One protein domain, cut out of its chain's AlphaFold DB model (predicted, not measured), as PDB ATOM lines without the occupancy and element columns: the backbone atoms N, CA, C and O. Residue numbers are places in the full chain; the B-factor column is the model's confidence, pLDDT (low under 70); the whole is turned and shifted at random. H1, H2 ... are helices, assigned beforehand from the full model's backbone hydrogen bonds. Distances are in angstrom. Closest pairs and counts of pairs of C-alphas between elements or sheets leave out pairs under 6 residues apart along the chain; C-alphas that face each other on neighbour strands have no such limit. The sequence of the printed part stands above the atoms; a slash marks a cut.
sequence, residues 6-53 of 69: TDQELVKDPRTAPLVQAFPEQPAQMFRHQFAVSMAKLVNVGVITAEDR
ATOM      1  N   THR A   6      22.391  -5.188  99.304       97.56
ATOM      2  CA  THR A   6      23.156  -6.436  99.183       97.56
ATOM      3  C   THR A   6      24.245  -6.577 100.242       97.56
ATOM      4  O   THR A   6      24.477  -7.687 100.701       97.56
ATOM      5  N   ASP A   7      24.868  -5.480 100.684       97.19
ATOM      6  CA  ASP A   7      25.880  -5.524 101.746       97.19
ATOM      7  C   ASP A   7      25.232  -5.837 103.097       97.19
ATOM      8  O   ASP A   7      25.732  -6.639 103.884       97.19
ATOM      9  N   GLN A   8      24.095  -5.193 103.376       96.69
ATOM     10  CA  GLN A   8      23.422  -5.322 104.662       96.69
ATOM     11  C   GLN A   8      22.683  -6.661 104.804       96.69
ATOM     12  O   GLN A   8      22.573  -7.166 105.921       96.69
ATOM     13  N   GLU A   9      22.225  -7.265 103.704       97.69
ATOM     14  CA  GLU A   9      21.643  -8.614 103.721       97.69
ATOM     15  C   GLU A   9      22.672  -9.688 104.106       97.69
ATOM     16  O   GLU A   9      22.316 -10.627 104.813       97.69
ATOM     17  N   LEU A  10      23.961  -9.511 103.779       97.88
ATOM     18  CA  LEU A  10      25.015 -10.443 104.211       97.88
ATOM     19  C   LEU A  10      25.147 -10.525 105.742       97.88
ATOM     20  O   LEU A  10      25.529 -11.567 106.274       97.88
ATOM     21  N   VAL A  11      24.832  -9.436 106.450       96.19
ATOM     22  CA  VAL A  11      24.852  -9.371 107.921       96.19
ATOM     23  C   VAL A  11      23.597 -10.005 108.530       96.19
ATOM     24  O   VAL A  11      23.658 -10.524 109.640       96.19
ATOM     25  N   LYS A  12      22.453  -9.935 107.835       96.25
ATOM     26  CA  LYS A  12      21.153 -10.414 108.339       96.25
ATOM     27  C   LYS A  12      20.923 -11.900 108.084       96.25
ATOM     28  O   LYS A  12      20.280 -12.558 108.897       96.25
ATOM     29  N   ASP A  13      21.391 -12.414 106.950       97.75
ATOM     30  CA  ASP A  13      21.154 -13.801 106.562       97.75
ATOM     31  C   ASP A  13      21.990 -14.753 107.440       97.75
ATOM     32  O   ASP A  13      23.217 -14.623 107.494       97.75
ATOM     33  N   PRO A  14      21.368 -15.744 108.110       97.88
ATOM     34  CA  PRO A  14      22.070 -16.650 109.021       97.88
ATOM     35  C   PRO A  14      23.151 -17.498 108.334       97.88
ATOM     36  O   PRO A  14      24.044 -18.008 109.008       97.88
ATOM     37  N   ARG A  15      23.106 -17.648 107.005       98.00
ATOM     38  CA  ARG A  15      24.106 -18.395 106.228       98.00
ATOM     39  C   ARG A  15      25.400 -17.607 106.033       98.00
ATOM     40  O   ARG A  15      26.452 -18.214 105.863       98.00
ATOM     41  N   THR A  16      25.336 -16.276 106.033       97.88
ATOM     42  CA  THR A  16      26.488 -15.395 105.768       97.88
ATOM     43  C   THR A  16      26.922 -14.598 106.992       97.88
ATOM     44  O   THR A  16      28.106 -14.280 107.107       97.88
ATOM     45  N   ALA A  17      26.015 -14.337 107.937       97.31
ATOM     46  CA  ALA A  17      26.284 -13.549 109.136       97.31
ATOM     47  C   ALA A  17      27.515 -14.026 109.939       97.31
ATOM     48  O   ALA A  17      28.333 -13.173 110.288       97.31
ATOM     49  N   PRO A  18      27.744 -15.342 110.164       96.69
ATOM     50  CA  PRO A  18      28.938 -15.801 110.879       96.69
ATOM     51  C   PRO A  18      30.249 -15.452 110.161       96.69
ATOM     52  O   PRO A  18      31.246 -15.139 110.804       96.69
ATOM     53  N   LEU A  19      30.258 -15.462 108.822       96.06
ATOM     54  CA  LEU A  19      31.439 -15.096 108.035       96.06
ATOM     55  C   LEU A  19      31.711 -13.591 108.121       96.06
ATOM     56  O   LEU A  19      32.854 -13.179 108.306       96.06
ATOM     57  N   VAL A  20      30.657 -12.774 108.029       95.62
ATOM     58  CA  VAL A  20      30.768 -11.312 108.127       95.62
ATOM     59  C   VAL A  20      31.229 -10.872 109.518       95.62
ATOM     60  O   VAL A  20      31.969  -9.900 109.613       95.62
ATOM     61  N   GLN A  21      30.844 -11.594 110.576       94.69
ATOM     62  CA  GLN A  21      31.339 -11.367 111.940       94.69
ATOM     63  C   GLN A  21      32.803 -11.803 112.097       94.69
ATOM     64  O   GLN A  21      33.613 -11.063 112.647       94.69
ATOM     65  N   ALA A  22      33.179 -12.959 111.544       94.69
ATOM     66  CA  ALA A  22      34.531 -13.492 111.689       94.69
ATOM     67  C   ALA A  22      35.602 -12.680 110.938       94.69
ATOM     68  O   ALA A  22      36.719 -12.530 111.429       94.69
ATOM     69  N   PHE A  23      35.312 -12.166 109.740       94.81
ATOM     70  CA  PHE A  23      36.317 -11.467 108.927       94.81
ATOM     71  C   PHE A  23      36.956 -10.218 109.564       94.81
ATOM     72  O   PHE A  23      38.164 -10.057 109.382       94.81
ATOM     73  N   PRO A  24      36.226  -9.346 110.286       92.69
ATOM     74  CA  PRO A  24      36.831  -8.237 111.022       92.69
ATOM     75  C   PRO A  24      37.444  -8.642 112.373       92.69
ATOM     76  O   PRO A  24      38.346  -7.953 112.840       92.69
ATOM     77  N   GLU A  25      36.968  -9.718 113.010       93.56
ATOM     78  CA  GLU A  25      37.444 -10.163 114.333       93.56
ATOM     79  C   GLU A  25      38.743 -10.978 114.265       93.56
ATOM     80  O   GLU A  25      39.554 -10.964 115.192       93.56
ATOM     81  N   GLN A  26      38.946 -11.705 113.170       93.00
ATOM     82  CA  GLN A  26      40.143 -12.506 112.940       93.00
ATOM     83  C   GLN A  26      41.305 -11.646 112.419       93.00
ATOM     84  O   GLN A  26      41.095 -10.553 111.886       93.00
ATOM     85  N   PRO A  27      42.560 -12.134 112.499       94.81
ATOM     86  CA  PRO A  27      43.690 -11.444 111.892       94.81
ATOM     87  C   PRO A  27      43.410 -11.127 110.422       94.81
ATOM     88  O   PRO A  27      42.927 -11.985 109.684       94.81
ATOM     89  N   ALA A  28      43.782  -9.926 109.971       90.62
ATOM     90  CA  ALA A  28      43.481  -9.438 108.618       90.62
ATOM     91  C   ALA A  28      43.918 -10.396 107.486       90.62
ATOM     92  O   ALA A  28      43.385 -10.352 106.377       90.62
ATOM     93  N   GLN A  29      44.881 -11.279 107.762       94.12
ATOM     94  CA  GLN A  29      45.310 -12.328 106.844       94.12
ATOM     95  C   GLN A  29      44.203 -13.341 106.512       94.12
ATOM     96  O   GLN A  29      44.179 -13.840 105.391       94.12
ATOM     97  N   MET A  30      43.269 -13.613 107.429       94.44
ATOM     98  CA  MET A  30      42.160 -14.546 107.213       94.44
ATOM     99  C   MET A  30      41.247 -14.068 106.082       94.44
ATOM    100  O   MET A  30      41.051 -14.785 105.101       94.44
ATOM    101  N   PHE A  31      40.747 -12.829 106.174       96.50
ATOM    102  CA  PHE A  31      39.925 -12.239 105.117       96.50
ATOM    103  C   PHE A  31      40.685 -12.186 103.787       96.50
ATOM    104  O   PHE A  31      40.162 -12.626 102.767       96.50
ATOM    105  N   ARG A  32      41.945 -11.724 103.790       97.12
ATOM    106  CA  ARG A  32      42.764 -11.632 102.566       97.12
ATOM    107  C   ARG A  32      42.984 -12.990 101.901       97.12
ATOM    108  O   ARG A  32      42.896 -13.086 100.680       97.12
ATOM    109  N   HIS A  33      43.236 -14.034 102.687       97.12
ATOM    110  CA  HIS A  33      43.388 -15.390 102.173       97.12
ATOM    111  C   HIS A  33      42.086 -15.893 101.539       97.12
ATOM    112  O   HIS A  33      42.092 -16.354 100.400       97.12
ATOM    113  N   GLN A  34      40.956 -15.760 102.240       97.56
ATOM    114  CA  GLN A  34      39.659 -16.200 101.712       97.56
ATOM    115  C   GLN A  34      39.224 -15.391 100.486       97.56
ATOM    116  O   GLN A  34      38.670 -15.954  99.539       97.56
ATOM    117  N   PHE A  35      39.534 -14.096 100.462       97.44
ATOM    118  CA  PHE A  35      39.341 -13.242  99.298       97.44
ATOM    119  C   PHE A  35      40.149 -13.758  98.099       97.44
ATOM    120  O   PHE A  35      39.580 -13.974  97.033       97.44
ATOM    121  N   ALA A  36      41.442 -14.048  98.278       98.25
ATOM    122  CA  ALA A  36      42.292 -14.581  97.213       98.25
ATOM    123  C   ALA A  36      41.784 -15.928  96.669       98.25
ATOM    124  O   ALA A  36      41.677 -16.096  95.455       98.25
ATOM    125  N   VAL A  37      41.401 -16.862  97.548       98.44
ATOM    126  CA  VAL A  37      40.825 -18.158  97.144       98.44
ATOM    127  C   VAL A  37      39.523 -17.966  96.362       98.44
ATOM    128  O   VAL A  37      39.313 -18.618  95.339       98.44
ATOM    129  N   SER A  38      38.650 -17.065  96.815       98.31
ATOM    130  CA  SER A  38      37.361 -16.807  96.164       98.31
ATOM    131  C   SER A  38      37.537 -16.147  94.796       98.31
ATOM    132  O   SER A  38      36.889 -16.556  93.836       98.31
ATOM    133  N   MET A  39      38.466 -15.197  94.675       98.56
ATOM    134  CA  MET A  39      38.793 -14.563  93.397       98.56
ATOM    135  C   MET A  39      39.426 -15.549  92.413       98.56
ATOM    136  O   MET A  39      39.047 -15.553  91.248       98.56
ATOM    137  N   ALA A  40      40.315 -16.438  92.872       98.31
ATOM    138  CA  ALA A  40      40.882 -17.496  92.034       98.31
ATOM    139  C   ALA A  40      39.806 -18.465  91.512       98.31
ATOM    140  O   ALA A  40      39.873 -18.914  90.372       98.31
ATOM    141  N   LYS A  41      38.782 -18.768  92.319       98.31
ATOM    142  CA  LYS A  41      37.625 -19.551  91.858       98.31
ATOM    143  C   LYS A  41      36.788 -18.778  90.840       98.31
ATOM    144  O   LYS A  41      36.423 -19.348  89.817       98.31
ATOM    145  N   LEU A  42      36.513 -17.498  91.100       98.06
ATOM    146  CA  LEU A  42      35.690 -16.653  90.234       98.06
ATOM    147  C   LEU A  42      36.276 -16.521  88.824       98.06
ATOM    148  O   LEU A  42      35.547 -16.676  87.848       98.06
ATOM    149  N   VAL A  43      37.584 -16.278  88.704       96.94
ATOM    150  CA  VAL A  43      38.234 -16.082  87.394       96.94
ATOM    151  C   VAL A  43      38.284 -17.345  86.535       96.94
ATOM    152  O   VAL A  43      38.557 -17.239  85.347       96.94
ATOM    153  N   ASN A  44      38.009 -18.519  87.108       96.12
ATOM    154  CA  ASN A  44      37.980 -19.794  86.390       96.12
ATOM    155  C   ASN A  44      36.577 -20.179  85.887       96.12
ATOM    156  O   ASN A  44      36.409 -21.237  85.282       96.12
ATOM    157  N   VAL A  45      35.549 -19.360  86.129       96.38
ATOM    158  CA  VAL A  45      34.180 -19.655  85.679       96.38
ATOM    159  C   VAL A  45      34.038 -19.359  84.185       96.38
ATOM    160  O   VAL A  45      34.190 -18.217  83.763       96.38
ATOM    161  N   GLY A  46      33.692 -20.378  83.389       93.69
ATOM    162  CA  GLY A  46      33.339 -20.213  81.972       93.69
ATOM    163  C   GLY A  46      34.472 -19.679  81.089       93.69
ATOM    164  O   GLY A  46      34.205 -19.019  80.085       93.69
ATOM    165  N   VAL A  47      35.727 -19.909  81.485       94.75
ATOM    166  CA  VAL A  47      36.899 -19.500  80.704       94.75
ATOM    167  C   VAL A  47      37.001 -20.300  79.411       94.75
ATOM    168  O   VAL A  47      36.651 -21.474  79.383       94.75
ATOM    169  N   ILE A  48      37.504 -19.652  78.359       95.38
ATOM    170  CA  ILE A  48      37.815 -20.305  77.086       95.38
ATOM    171  C   ILE A  48      39.284 -20.721  77.114       95.38
ATOM    172  O   ILE A  48      40.168 -19.865  77.221       95.38
ATOM    173  N   THR A  49      39.542 -22.018  77.005       93.81
ATOM    174  CA  THR A  49      40.883 -22.600  76.944       93.81
ATOM    175  C   THR A  49      41.239 -23.020  75.517       93.81
ATOM    176  O   THR A  49      40.472 -22.841  74.565       93.81
ATOM    177  N   ALA A  50      42.448 -23.555  75.331       89.06
ATOM    178  CA  ALA A  50      42.890 -24.033  74.025       89.06
ATOM    179  C   ALA A  50      42.050 -25.234  73.541       89.06
ATOM    180  O   ALA A  50      41.808 -25.389  72.343       89.06
ATOM    181  N   GLU A  51      41.576 -26.060  74.475       92.12
ATOM    182  CA  GLU A  51      40.759 -27.246  74.225       92.12
ATOM    183  C   GLU A  51      39.380 -26.900  73.655       92.12
ATOM    184  O   GLU A  51      38.857 -27.666  72.845       92.12
ATOM    185  N   ASP A  52      38.824 -25.737  74.008       87.75
ATOM    186  CA  ASP A  52      37.486 -25.324  73.572       87.75
ATOM    187  C   ASP A  52      37.425 -24.966  72.081       87.75
ATOM    188  O   ASP A  52      36.351 -24.976  71.487       87.75
ATOM    189  N   ARG A  53      38.563 -24.637  71.449       82.06
ATOM    190  CA  ARG A  53      38.694 -24.316  70.006       82.06
ATOM    191  C   ARG A  53      37.759 -23.209  69.476       82.06
ATOM    192  O   ARG A  53      37.631 -23.050  68.263       82.06
TER     193      ARG A  53
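What this domain is: This is residues 6 to 53 of the 69 residues of the protein "BnaC08g09410D protein" of Brassica napus (UniProt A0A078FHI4). H3, the longest helix, and H2 meet at their ends as a V; H1 turns off the other end of H2, and residues 35 to 53 stick out as an arm with a tail that has no named element. The printed part has 48 residues with three named helices, H1, H2, H3, and no named strand: all helix. It is extended, with a radius of gyration of the C-alphas of 15.2 A, and spans 45 by 24 by 14 A.

Where its parts are: Find C-alpha 28 at (43.481, -9.438, 108.618); from there H3, residues 28 to 42, runs 21.2 A to C-alpha 42 at (35.690, -16.653, 90.234). H2 is residues 17 to 25, 12.8 A. H1, residues 6 to 12, begins at (23.156, -6.436, 99.183) and is 10.2 A long.

How they stand to each other: With residues 30 to 31 alone, H3 only just touches H2, only at the corner, with 3 pairs of C-alphas within 8 A; the closest are Phe 23 and Phe 31, 5.3 A. They run opposite ways at a steep tilt of 49 degrees. H1 and H2 touch only at the corner, the closest C-alphas being Val 11 and Ala 17, 4.6 A, about perpendicular at 83 degrees. H1 and H3 are apart. Every O i to N i+4 pair is within hydrogen-bond range in H3, against 3 of 5 in H2 and 1 of 3 in H1, where 3 of 4 O i to N i+3 pairs are.

The domain as a whole: Look at the C-alphas of Glu 25 and Arg 53, the two farthest apart, 46.5 A. Both links are tight, the printed part has no cut, and no printed residue is under 70 in pLDDT.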